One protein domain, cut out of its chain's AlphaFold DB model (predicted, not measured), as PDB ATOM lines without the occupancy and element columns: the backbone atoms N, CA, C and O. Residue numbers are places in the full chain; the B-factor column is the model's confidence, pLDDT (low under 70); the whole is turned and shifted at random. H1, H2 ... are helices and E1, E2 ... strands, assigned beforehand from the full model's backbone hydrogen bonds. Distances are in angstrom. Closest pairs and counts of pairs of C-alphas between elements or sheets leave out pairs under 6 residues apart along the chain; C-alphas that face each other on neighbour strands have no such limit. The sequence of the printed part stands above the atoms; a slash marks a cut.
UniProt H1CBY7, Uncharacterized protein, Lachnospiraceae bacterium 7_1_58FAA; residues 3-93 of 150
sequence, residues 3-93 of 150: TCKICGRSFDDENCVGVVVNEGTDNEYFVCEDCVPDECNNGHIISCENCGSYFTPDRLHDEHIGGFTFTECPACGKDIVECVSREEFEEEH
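AT A GLANCE: This is residues 3 to 93 of the 150 residues of an uncharacterized protein of Lachnospiraceae bacterium 7_1_58FAA (UniProt H1CBY7). With little regular structure, this is a rod made mostly of loops, with a small strand hairpin in each half: E1 and E2 with short H1 nearby, then E3 and E4 with H2 near one end. Its 91 printed residues, 30 in named elements, are mixed, in the order E1, E2, H1, E3, E4, H2; both sheets are antiparallel. It is only just loose, close to compact (radius of gyration of the C-alphas 14.8 A), spanning 47 by 23 by 21 A.

IN THESE COORDINATES: E1, residues 18 to 21, 9.8 A, begins at C-alpha 18 (14.107, -23.426, 5.771). E2 is residues 29 to 32, 10.2 A; H1, 36 to 41, 8.5 A; E3, 62 to 65, 9.3 A; E4, 68 to 71, 9.9 A. H2, residues 86 to 93, 10.3 A, ends at C-alpha 93 (43.317, -7.851, -7.161).

HOW THE PARTS SIT: In hairpin E1 and E2, N 19 and O 31 are 2.9 A apart, within hydrogen-bond range. The closest C-alphas of E1 and H1, Gly 18 and Val 36, are 7.4 A apart. In hairpin E3 and E4, N 63 and O 70 are within range at 2.8 A. The closest C-alphas of E4 and H2, Phe 70 and Arg 86, are 7.6 A apart. H1 and H2 are apart. In both helices every O i to N i+4 pair is within range.

THE WHOLE: The C-alphas of Asp 12 and Gly 66, the two farthest apart, are 47.9 A apart. The printed part has no cut. Links H1 to E3 and E4 to H2 are long. Residues 66 and 93 have pLDDT under 70.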
ATOM      1  N   THR A   3       4.694 -20.637   4.028       93.81
ATOM      2  CA  THR A   3       4.458 -21.546   2.896       93.81
ATOM      3  C   THR A   3       5.644 -21.477   1.953       93.81
ATOM      4  O   THR A   3       6.056 -20.383   1.575       93.81
ATOM      5  N   CYS A   4       6.206 -22.633   1.600       95.38
ATOM      6  CA  CYS A   4       7.321 -22.704   0.664       95.38
ATOM      7  C   CYS A   4       6.868 -22.229  -0.719       95.38
ATOM      8  O   CYS A   4       5.901 -22.755  -1.273       95.38
ATOM      9  N   LYS A   5       7.589 -21.263  -1.294       95.69
ATOM     10  CA  LYS A   5       7.292 -20.709  -2.621       95.69
ATOM     11  C   LYS A   5       7.439 -21.737  -3.748       95.69
ATOM     12  O   LYS A   5       6.760 -21.605  -4.762       95.69
ATOM     13  N   ILE A   6       8.297 -22.742  -3.553       95.62
ATOM     14  CA  ILE A   6       8.661 -23.739  -4.566       95.62
ATOM     15  C   ILE A   6       7.669 -24.907  -4.572       95.62
ATOM     16  O   ILE A   6       7.018 -25.170  -5.577       95.62
ATOM     17  N   CYS A   7       7.505 -25.589  -3.434       95.25
ATOM     18  CA  CYS A   7       6.671 -26.792  -3.343       95.25
ATOM     19  C   CYS A   7       5.251 -26.542  -2.808       95.25
ATOM     20  O   CYS A   7       4.430 -27.458  -2.802       95.25
ATOM     21  N   GLY A   8       4.951 -25.334  -2.315       93.69
ATOM     22  CA  GLY A   8       3.630 -24.964  -1.801       93.69
ATOM     23  C   GLY A   8       3.254 -25.583  -0.451       93.69
ATOM     24  O   GLY A   8       2.141 -25.361   0.021       93.69
ATOM     25  N   ARG A   9       4.145 -26.354   0.191       92.44
ATOM     26  CA  ARG A   9       3.896 -26.901   1.535       92.44
ATOM     27  C   ARG A   9       3.840 -25.776   2.564       92.44
ATOM     28  O   ARG A   9       4.679 -24.874   2.545       92.44
ATOM     29  N   SER A  10       2.870 -25.857   3.469       90.06
ATOM     30  CA  SER A  10       2.732 -24.944   4.602       90.06
ATOM     31  C   SER A  10       3.301 -25.568   5.871       90.06
ATOM     32  O   SER A  10       3.108 -26.755   6.126       90.06
ATOM     33  N   PHE A  11       3.971 -24.743   6.661       87.94
ATOM     34  CA  PHE A  11       4.637 -25.100   7.904       87.94
ATOM     35  C   PHE A  11       4.063 -24.233   9.024       87.94
ATOM     36  O   PHE A  11       3.838 -23.026   8.845       87.94
ATOM     37  N   ASP A  12       3.789 -24.854  10.168       85.88
ATOM     38  CA  ASP A  12       3.511 -24.122  11.400       85.88
ATOM     39  C   ASP A  12       4.791 -23.429  11.903       85.88
ATOM     40  O   ASP A  12       5.887 -23.666  11.398       85.88
ATOM     41  N   ASP A  13       4.651 -22.499  12.849       79.56
ATOM     42  CA  ASP A  13       5.799 -21.712  13.322       79.56
ATOM     43  C   ASP A  13       6.797 -22.556  14.143       79.56
ATOM     44  O   ASP A  13       7.947 -22.152  14.295       79.56
ATOM     45  N   GLU A  14       6.390 -23.740  14.620       78.94
ATOM     46  CA  GLU A  14       7.239 -24.668  15.380       78.94
ATOM     47  C   GLU A  14       8.075 -25.596  14.477       78.94
ATOM     48  O   GLU A  14       9.198 -25.938  14.843       78.94
ATOM     49  N   ASN A  15       7.589 -25.956  13.281       76.38
ATOM     50  CA  ASN A  15       8.273 -26.830  12.313       76.38
ATOM     51  C   ASN A  15       8.737 -26.082  11.049       76.38
ATOM     52  O   ASN A  15       8.909 -26.672   9.979       76.38
ATOM     53  N   CYS A  16       8.922 -24.766  11.140       79.38
ATOM     54  CA  CYS A  16       9.340 -23.923  10.024       79.38
ATOM     55  C   CYS A  16      10.857 -24.021   9.766       79.38
ATOM     56  O   CYS A  16      11.605 -23.088  10.069       79.38
ATOM     57  N   VAL A  17      11.312 -25.128   9.174       89.00
ATOM     58  CA  VAL A  17      12.722 -25.324   8.792       89.00
ATOM     59  C   VAL A  17      12.944 -24.938   7.325       89.00
ATOM     60  O   VAL A  17      12.318 -25.470   6.405       89.00
ATOM     61  N   GLY A  18      13.814 -23.959   7.097       91.94
ATOM     62  CA  GLY A  18      14.107 -23.426   5.771       91.94
ATOM     63  C   GLY A  18      14.798 -22.072   5.844       91.94
ATOM     64  O   GLY A  18      15.265 -21.659   6.904       91.94
ATOM     65  N   VAL A  19      14.829 -21.372   4.716       94.38
ATOM     66  CA  VAL A  19      15.497 -20.075   4.574       94.38
ATOM     67  C   VAL A  19      14.528 -19.023   4.052       94.38
ATOM     68  O   VAL A  19      13.524 -19.326   3.399       94.38
ATOM     69  N   VAL A  20      14.836 -17.771   4.360       95.06
ATOM     70  CA  VAL A  20      14.163 -16.607   3.792       95.06
ATOM     71  C   VAL A  20      15.077 -16.039   2.713       95.06
ATOM     72  O   VAL A  20      16.248 -15.771   2.965       95.06
ATOM     73  N   VAL A  21      14.549 -15.910   1.502       96.06
ATOM     74  CA  VAL A  21      15.260 -15.349   0.352       96.06
ATOM     75  C   VAL A  21      14.869 -13.889   0.205       96.06
ATOM     76  O   VAL A  21      13.690 -13.558   0.342       96.06
ATOM     77  N   ASN A  22      15.847 -13.036  -0.102       95.38
ATOM     78  CA  ASN A  22      15.698 -11.585  -0.206       95.38
ATOM     79  C   ASN A  22      15.146 -10.959   1.091       95.38
ATOM     80  O   ASN A  22      14.269 -10.092   1.046       95.38
ATOM     81  N   GLU A  23      15.643 -11.430   2.237       94.00
ATOM     82  CA  GLU A  23      15.218 -10.973   3.562       94.00
ATOM     83  C   GLU A  23      15.320  -9.445   3.695       94.00
ATOM     84  O   GLU A  23      16.321  -8.836   3.313       94.00
ATOM     85  N   GLY A  24      14.264  -8.816   4.219       88.31
ATOM     86  CA  GLY A  24      14.204  -7.362   4.399       88.31
ATOM     87  C   GLY A  24      13.899  -6.562   3.126       88.31
ATOM     88  O   GLY A  24      13.984  -5.332   3.147       88.31
ATOM     89  N   THR A  25      13.518  -7.226   2.030       87.25
ATOM     90  CA  THR A  25      13.104  -6.579   0.774       87.25
ATOM     91  C   THR A  25      11.606  -6.744   0.500       87.25
ATOM     92  O   THR A  25      10.894  -7.485   1.174       87.25
ATOM     93  N   ASP A  26      11.110  -6.061  -0.531       87.94
ATOM     94  CA  ASP A  26       9.733  -6.159  -1.022       87.94
ATOM     95  C   ASP A  26       9.395  -7.503  -1.698       87.94
ATOM     96  O   ASP A  26       8.219  -7.852  -1.801       87.94
ATOM     97  N   ASN A  27      10.408  -8.275  -2.109       89.69
ATOM     98  CA  ASN A  27      10.263  -9.590  -2.748       89.69
ATOM     99  C   ASN A  27      10.747 -10.734  -1.842       89.69
ATOM    100  O   ASN A  27      11.274 -11.732  -2.333       89.69
ATOM    101  N   GLU A  28      10.590 -10.590  -0.529       94.94
ATOM    102  CA  GLU A  28      10.928 -11.638   0.430       94.94
ATOM    103  C   GLU A  28      10.031 -12.881   0.251       94.94
ATOM    104  O   GLU A  28       8.805 -12.778   0.134       94.94
ATOM    105  N   TYR A  29      10.625 -14.079   0.256       94.81
ATOM    106  CA  TYR A  29       9.863 -15.330   0.269       94.81
ATOM    107  C   TYR A  29      10.572 -16.460   1.015       94.81
ATOM    108  O   TYR A  29      11.788 -16.487   1.162       94.81
ATOM    109  N   PHE A  30       9.784 -17.428   1.486       95.00
ATOM    110  CA  PHE A  30      10.282 -18.586   2.224       95.00
ATOM    111  C   PHE A  30      10.485 -19.802   1.313       95.00
ATOM    112  O   PHE A  30       9.621 -20.127   0.487       95.00
ATOM    113  N   VAL A  31      11.590 -20.516   1.522       96.19
ATOM    114  CA  VAL A  31      11.909 -21.792   0.870       96.19
ATOM    115  C   VAL A  31      12.233 -22.821   1.947       96.19
ATOM    116  O   VAL A  31      13.063 -22.574   2.817       96.19
ATOM    117  N   CYS A  32      11.561 -23.973   1.913       95.12
ATOM    118  CA  CYS A  32      11.800 -25.040   2.886       95.12
ATOM    119  C   CYS A  32      13.139 -25.742   2.644       95.12
ATOM    120  O   CYS A  32      13.617 -25.782   1.511       95.12
ATOM    121  N   GLU A  33      13.689 -26.366   3.686       94.44
ATOM    122  CA  GLU A  33      14.976 -27.079   3.634       94.44
ATOM    123  C   GLU A  33      15.074 -28.124   2.509       94.44
ATOM    124  O   GLU A  33      16.131 -28.255   1.905       94.44
ATOM    125  N   ASP A  34      13.966 -28.791   2.163       94.50
ATOM    126  CA  ASP A  34      13.921 -29.771   1.069       94.50
ATOM    127  C   ASP A  34      14.200 -29.141  -0.308       94.50
ATOM    128  O   ASP A  34      14.714 -29.808  -1.200       94.50
ATOM    129  N   CYS A  35      13.823 -27.873  -0.510       96.00
ATOM    130  CA  CYS A  35      13.911 -27.199  -1.810       96.00
ATOM    131  C   CYS A  35      15.167 -26.335  -1.947       96.00
ATOM    132  O   CYS A  35      15.598 -26.082  -3.067       96.00
ATOM    133  N   VAL A  36      15.754 -25.874  -0.836       95.06
ATOM    134  CA  VAL A  36      16.937 -24.996  -0.864       95.06
ATOM    135  C   VAL A  36      18.096 -25.601  -1.665       95.06
ATOM    136  O   VAL A  36      18.618 -24.893  -2.523       95.06
ATOM    137  N   PRO A  37      18.492 -26.879  -1.473       95.38
ATOM    138  CA  PRO A  37      19.604 -27.456  -2.223       95.38
ATOM    139  C   PRO A  37      19.377 -27.429  -3.735       95.38
ATOM    140  O   PRO A  37      20.284 -27.063  -4.475       95.38
ATOM    141  N   ASP A  38      18.174 -27.776  -4.195       96.50
ATOM    142  CA  ASP A  38      17.850 -27.804  -5.623       96.50
ATOM    143  C   ASP A  38      17.842 -26.396  -6.223       96.50
ATOM    144  O   ASP A  38      18.405 -26.176  -7.294       96.50
ATOM    145  N   GLU A  39      17.253 -25.420  -5.533       96.81
ATOM    146  CA  GLU A  39      17.233 -24.037  -6.011       96.81
ATOM    147  C   GLU A  39      18.633 -23.402  -6.025       96.81
ATOM    148  O   GLU A  39      18.953 -22.656  -6.953       96.81
ATOM    149  N   CYS A  40      19.495 -23.737  -5.057       94.56
ATOM    150  CA  CYS A  40      20.900 -23.326  -5.062       94.56
ATOM    151  C   CYS A  40      21.689 -24.004  -6.193       94.56
ATOM    152  O   CYS A  40      22.402 -23.334  -6.937       94.56
ATOM    153  N   ASN A  41      21.528 -25.317  -6.381       95.31
ATOM    154  CA  ASN A  41      22.232 -26.074  -7.422       95.31
ATOM    155  C   ASN A  41      21.851 -25.633  -8.842       95.31
ATOM    156  O   ASN A  41      22.672 -25.715  -9.753       95.31
ATOM    157  N   ASN A  42      20.615 -25.167  -9.034       95.19
ATOM    158  CA  ASN A  42      20.148 -24.613 -10.306       95.19
ATOM    159  C   ASN A  42      20.455 -23.112 -10.464       95.19
ATOM    160  O   ASN A  42      20.140 -22.534 -11.503       95.19
ATOM    161  N   GLY A  43      21.058 -22.473  -9.456       92.75
ATOM    162  CA  GLY A  43      21.407 -21.052  -9.482       92.75
ATOM    163  C   GLY A  43      20.204 -20.105  -9.426       92.75
ATOM    164  O   GLY A  43      20.337 -18.939  -9.777       92.75
ATOM    165  N   HIS A  44      19.027 -20.576  -9.009       95.25
ATOM    166  CA  HIS A  44      17.853 -19.717  -8.807       95.25
ATOM    167  C   HIS A  44      17.934 -18.920  -7.503       95.25
ATOM    168  O   HIS A  44      17.307 -17.867  -7.375       95.25
ATOM    169  N   ILE A  45      18.687 -19.438  -6.534       95.75
ATOM    170  CA  ILE A  45      19.000 -18.782  -5.271       95.75
ATOM    171  C   ILE A  45      20.509 -18.891  -5.066       95.75
ATOM    172  O   ILE A  45      21.107 -19.922  -5.354       95.75
ATOM    173  N   ILE A  46      21.121 -17.831  -4.559       95.44
ATOM    174  CA  ILE A  46      22.545 -17.770  -4.257       95.44
ATOM    175  C   ILE A  46      22.695 -17.436  -2.774       95.44
ATOM    176  O   ILE A  46      22.074 -16.496  -2.272       95.44
ATOM    177  N   SER A  47      23.494 -18.231  -2.064       95.38
ATOM    178  CA  SER A  47      23.825 -18.006  -0.657       95.38
ATOM    179  C   SER A  47      25.092 -17.171  -0.528       95.38
ATOM    180  O   SER A  47      26.097 -17.484  -1.159       95.38
ATOM    181  N   CYS A  48      25.075 -16.171   0.346       95.38
ATOM    182  CA  CYS A  48      26.283 -15.470   0.751       95.38
ATOM    183  C   CYS A  48      27.120 -16.327   1.691       95.38
ATOM    184  O   CYS A  48      26.679 -16.638   2.797       95.38
ATOM    185  N   GLU A  49      28.346 -16.648   1.280       94.44
ATOM    186  CA  GLU A  49      29.269 -17.452   2.085       94.44
ATOM    187  C   GLU A  49      29.744 -16.715   3.350       94.44
ATOM    188  O   GLU A  49      30.066 -17.348   4.355       94.44
ATOM    189  N   ASN A  50      29.697 -15.375   3.359       94.50
ATOM    190  CA  ASN A  50      30.089 -14.572   4.519       94.50
ATOM    191  C   ASN A  50      28.983 -14.458   5.588       94.50
ATOM    192  O   ASN A  50      29.265 -14.634   6.772       94.50
ATOM    193  N   CYS A  51      27.740 -14.124   5.214       94.81
ATOM    194  CA  CYS A  51      26.663 -13.860   6.187       94.81
ATOM    195  C   CYS A  51      25.545 -14.909   6.218       94.81
ATOM    196  O   CYS A  51      24.706 -14.866   7.115       94.81
ATOM    197  N   GLY A  52      25.513 -15.839   5.260       94.12
ATOM    198  CA  GLY A  52      24.490 -16.882   5.171       94.12
ATOM    199  C   GLY A  52      23.125 -16.408   4.664       94.12
ATOM    200  O   GLY A  52      22.170 -17.180   4.704       94.12
ATOM    201  N   SER A  53      23.002 -15.162   4.198       95.38
ATOM    202  CA  SER A  53      21.774 -14.654   3.571       95.38
ATOM    203  C   SER A  53      21.606 -15.213   2.156       95.38
ATOM    204  O   SER A  53      22.592 -15.513   1.485       95.38
ATOM    205  N   TYR A  54      20.361 -15.327   1.692       96.56
ATOM    206  CA  TYR A  54      20.020 -15.907   0.393       96.56
ATOM    207  C   TYR A  54      19.367 -14.867  -0.511       96.56
ATOM    208  O   TYR A  54      18.468 -14.146  -0.075       96.56
ATOM    209  N   PHE A  55      19.772 -14.833  -1.779       95.94
ATOM    210  CA  PHE A  55      19.295 -13.859  -2.759       95.94
ATOM    211  C   PHE A  55      18.929 -14.525  -4.076       95.94
ATOM    212  O   PHE A  55      19.500 -15.548  -4.447       95.94
ATOM    213  N   THR A  56      17.996 -13.926  -4.806       95.00
ATOM    214  CA  THR A  56      17.794 -14.267  -6.217       95.00
ATOM    215  C   THR A  56      18.853 -13.573  -7.089       95.00
ATOM    216  O   THR A  56      19.289 -12.474  -6.738       95.00
ATOM    217  N   PRO A  57      19.277 -14.157  -8.229       92.38
ATOM    218  CA  PRO A  57      20.326 -13.574  -9.070       92.38
ATOM    219  C   PRO A  57      20.053 -12.140  -9.535       92.38
ATOM    220  O   PRO A  57      20.982 -11.357  -9.675       92.38
ATOM    221  N   ASP A  58      18.786 -11.763  -9.736       91.25
ATOM    222  CA  ASP A  58      18.388 -10.405 -10.136       91.25
ATOM    223  C   ASP A  58      18.664  -9.338  -9.065       91.25
ATOM    224  O   ASP A  58      18.678  -8.148  -9.376       91.25
ATOM    225  N   ARG A  59      18.870  -9.756  -7.811       89.31
ATOM    226  CA  ARG A  59      19.215  -8.877  -6.688       89.31
ATOM    227  C   ARG A  59      20.715  -8.721  -6.488       89.31
ATOM    228  O   ARG A  59      21.117  -7.892  -5.675       89.31
ATOM    229  N   LEU A  60      21.521  -9.502  -7.198       90.88
ATOM    230  CA  LEU A  60      22.966  -9.392  -7.159       90.88
ATOM    231  C   LEU A  60      23.434  -8.514  -8.315       90.88
ATOM    232  O   LEU A  60      22.973  -8.641  -9.451       90.88
ATOM    233  N   HIS A  61      24.336  -7.593  -8.006       82.94
ATOM    234  CA  HIS A  61      24.949  -6.727  -8.994       82.94
ATOM    235  C   HIS A  61      26.425  -7.068  -9.096       82.94
ATOM    236  O   HIS A  61      27.173  -6.917  -8.133       82.94
ATOM    237  N   ASP A  62      26.812  -7.514 -10.284       85.75
ATOM    238  CA  ASP A  62      28.201  -7.745 -10.633       85.75
ATOM    239  C   ASP A  62      28.848  -6.407 -10.990       85.75
ATOM    240  O   ASP A  62      28.458  -5.734 -11.951       85.75
ATOM    241  N   GLU A  63      29.847  -6.018 -10.211       83.56
ATOM    242  CA  GLU A  63      30.742  -4.923 -10.535       83.56
ATOM    243  C   GLU A  63      32.036  -5.484 -11.123       83.56
ATOM    244  O   GLU A  63      32.656  -6.391 -10.571       83.56
ATOM    245  N   HIS A  64      32.478  -4.925 -12.247       80.19
ATOM    246  CA  HIS A  64      33.783  -5.259 -12.799       80.19
ATOM    247  C   HIS A  64      34.846  -4.322 -12.241       80.19
ATOM    248  O   HIS A  64      34.941  -3.160 -12.642       80.19
ATOM    249  N   ILE A  65      35.682  -4.858 -11.361       72.62
ATOM    250  CA  ILE A  65      36.804  -4.151 -10.757       72.62
ATOM    251  C   ILE A  65      38.065  -4.858 -11.286       72.62
ATOM    252  O   ILE A  65      38.428  -5.946 -10.849       72.62
ATOM    253  N   GLY A  66      38.731  -4.255 -12.286       65.00
ATOM    254  CA  GLY A  66      40.096  -4.658 -12.683       65.00
ATOM    255  C   GLY A  66      40.172  -5.928 -13.503       65.00
ATOM    256  O   GLY A  66      41.132  -6.683 -13.388       65.00
ATOM    257  N   GLY A  67      39.128  -6.198 -14.283       71.50
ATOM    258  CA  GLY A  67      38.983  -7.451 -15.019       71.50
ATOM    259  C   GLY A  67      38.479  -8.618 -14.165       71.50
ATOM    260  O   GLY A  67      38.214  -9.681 -14.719       71.50
ATOM    261  N   PHE A  68      38.289  -8.418 -12.859       80.31
ATOM    262  CA  PHE A  68      37.613  -9.359 -11.970       80.31
ATOM    263  C   PHE A  68      36.177  -8.907 -11.707       80.31
ATOM    264  O   PHE A  68      35.835  -7.737 -11.896       80.31
ATOM    265  N   THR A  69      35.331  -9.850 -11.306       85.81
ATOM    266  CA  THR A  69      33.950  -9.575 -10.910       85.81
ATOM    267  C   THR A  69      33.870  -9.565  -9.394       85.81
ATOM    268  O   THR A  69      34.325 -10.513  -8.762       85.81
ATOM    269  N   PHE A  70      33.299  -8.503  -8.844       90.19
ATOM    270  CA  PHE A  70      32.919  -8.368  -7.448       90.19
ATOM    271  C   PHE A  70      31.392  -8.348  -7.376       90.19
ATOM    272  O   PHE A  70      30.755  -7.503  -8.007       90.19
ATOM    273  N   THR A  71      30.803  -9.264  -6.621       94.06
ATOM    274  CA  THR A  71      29.353  -9.405  -6.478       94.06
ATOM    275  C   THR A  71      28.968  -9.085  -5.039       94.06
ATOM    276  O   THR A  71      28.998  -9.943  -4.153       94.06
ATOM    277  N   GLU A  72      28.605  -7.826  -4.791       93.31
ATOM    278  CA  GLU A  72      28.320  -7.335  -3.441       93.31
ATOM    279  C   GLU A  72      27.050  -7.972  -2.857       93.31
ATOM    280  O   GLU A  72      25.963  -7.904  -3.434       93.31
ATOM    281  N   CYS A  73      27.166  -8.551  -1.661       93.75
ATOM    282  CA  CYS A  73      26.033  -9.043  -0.891       93.75
ATOM    283  C   CYS A  73      25.207  -7.871  -0.329       93.75
ATOM    284  O   CYS A  73      25.709  -7.151   0.543       93.75
ATOM    285  N   PRO A  74      23.913  -7.736  -0.684       92.56
ATOM    286  CA  PRO A  74      23.077  -6.622  -0.222       92.56
ATOM    287  C   PRO A  74      22.895  -6.530   1.302       92.56
ATOM    288  O   PRO A  74      22.539  -5.470   1.812       92.56
ATOM    289  N   ALA A  75      23.106  -7.627   2.040       92.62
ATOM    290  CA  ALA A  75      22.943  -7.652   3.495       92.62
ATOM    291  C   ALA A  75      24.215  -7.277   4.270       92.62
ATOM    292  O   ALA A  75      24.115  -6.722   5.363       92.62
ATOM    293  N   CYS A  76      25.404  -7.599   3.748       93.62
ATOM    294  CA  CYS A  76      26.660  -7.421   4.491       93.62
ATOM    295  C   CYS A  76      27.724  -6.577   3.779       93.62
ATOM    296  O   CYS A  76      28.728  -6.249   4.408       93.62
ATOM    297  N   GLY A  77      27.518  -6.229   2.507       91.50
ATOM    298  CA  GLY A  77      28.425  -5.391   1.716       91.50
ATOM    299  C   GLY A  77      29.742  -6.060   1.307       91.50
ATOM    300  O   GLY A  77      30.661  -5.393   0.837       91.50
ATOM    301  N   LYS A  78      29.875  -7.372   1.525       93.94
ATOM    302  CA  LYS A  78      31.037  -8.162   1.097       93.94
ATOM    303  C   LYS A  78      30.729  -8.959  -0.155       93.94
ATOM    304  O   LYS A  78      29.562  -9.257  -0.404       93.94
ATOM    305  N   ASP A  79      31.767  -9.353  -0.880       94.44
ATOM    306  CA  ASP A  79      31.639 -10.284  -1.993       94.44
ATOM    307  C   ASP A  79      30.942 -11.572  -1.539       94.44
ATOM    308  O   ASP A  79      31.224 -12.112  -0.459       94.44
ATOM    309  N   ILE A  80      29.995 -12.037  -2.350       93.25
ATOM    310  CA  ILE A  80      29.155 -13.182  -2.012       93.25
ATOM    311  C   ILE A  80      29.926 -14.512  -2.002       93.25
ATOM    312  O   ILE A  80      29.518 -15.414  -1.267       93.25
ATOM    313  N   VAL A  81      31.027 -14.603  -2.762       88.88
ATOM    314  CA  VAL A  81      31.895 -15.783  -2.906       88.88
ATOM    315  C   VAL A  81      33.200 -15.582  -2.135       88.88
ATOM    316  O   VAL A  81      33.505 -16.332  -1.214       88.88
ATOM    317  N   GLU A  82      33.950 -14.528  -2.446       88.94
ATOM    318  CA  GLU A  82      35.285 -14.278  -1.887       88.94
ATOM    319  C   GLU A  82      35.233 -13.818  -0.417       88.94
ATOM    320  O   GLU A  82      36.249 -13.797   0.274       88.94
ATOM    321  N   CYS A  83      34.049 -13.472   0.107       93.69
ATOM    322  CA  CYS A  83      33.826 -13.089   1.509       93.69
ATOM    323  C   CYS A  83      34.637 -11.871   1.996       93.69
ATOM    324  O   CYS A  83      34.767 -11.643   3.208       93.69
ATOM    325  N   VAL A  84      35.147 -11.071   1.064       90.88
ATOM    326  CA  VAL A  84      35.952  -9.871   1.313       90.88
ATOM    327  C   VAL A  84      35.141  -8.607   1.070       90.88
ATOM    328  O   VAL A  84      34.197  -8.587   0.283       90.88
ATOM    329  N   SER A  85      35.479  -7.532   1.774       91.69
ATOM    330  CA  SER A  85      34.963  -6.205   1.436       91.69
ATOM    331  C   SER A  85      35.508  -5.735   0.088       91.69
ATOM    332  O   SER A  85      36.524  -6.233  -0.394       91.69
ATOM    333  N   ARG A  86      34.868  -4.723  -0.503       87.88
ATOM    334  CA  ARG A  86      35.364  -4.079  -1.724       87.88
ATOM    335  C   ARG A  86      36.810  -3.591  -1.587       87.88
ATOM    336  O   ARG A  86      37.597  -3.788  -2.500       87.88
ATOM    337  N   GLU A  87      37.156  -2.967  -0.459       85.44
ATOM    338  CA  GLU A  87      38.515  -2.467  -0.209       85.44
ATOM    339  C   GLU A  87      39.533  -3.615  -0.189       85.44
ATOM    340  O   GLU A  87      40.569  -3.533  -0.838       85.44
ATOM    341  N   GLU A  88      39.213  -4.716   0.498       85.62
ATOM    342  CA  GLU A  88      40.059  -5.917   0.541       85.62
ATOM    343  C   GLU A  88      40.170  -6.588  -0.838       85.62
ATOM    344  O   GLU A  88      41.258  -7.001  -1.231       85.62
ATOM    345  N   PHE A  89      39.076  -6.640  -1.603       84.75
ATOM    346  CA  PHE A  89      39.069  -7.144  -2.977       84.75
ATOM    347  C   PHE A  89      39.961  -6.291  -3.887       84.75
ATOM    348  O   PHE A  89      40.795  -6.808  -4.630       84.75
ATOM    349  N   GLU A  90      39.831  -4.965  -3.803       79.50
ATOM    350  CA  GLU A  90      40.669  -4.031  -4.548       79.50
ATOM    351  C   GLU A  90      42.148  -4.177  -4.158       79.50
ATOM    352  O   GLU A  90      43.022  -4.220  -5.023       79.50
ATOM    353  N   GLU A  91      42.460  -4.343  -2.874       74.94
ATOM    354  CA  GLU A  91      43.823  -4.639  -2.445       74.94
ATOM    355  C   GLU A  91      44.326  -5.969  -3.037       74.94
ATOM    356  O   GLU A  91      45.384  -6.014  -3.659       74.94
ATOM    357  N   GLU A  92      43.597  -7.072  -2.935       71.81
ATOM    358  CA  GLU A  92      44.109  -8.353  -3.438       71.81
ATOM    359  C   GLU A  92      44.279  -8.393  -4.964       71.81
ATOM    360  O   GLU A  92      45.283  -8.925  -5.465       71.81
ATOM    361  N   HIS A  93      43.347  -7.790  -5.703       69.44
ATOM    362  CA  HIS A  93      43.317  -7.851  -7.161       69.44
ATOM    363  C   HIS A  93      44.126  -6.743  -7.854       69.44
ATOM    364  O   HIS A  93      44.571  -6.952  -8.985       69.44
TER     365      HIS A  93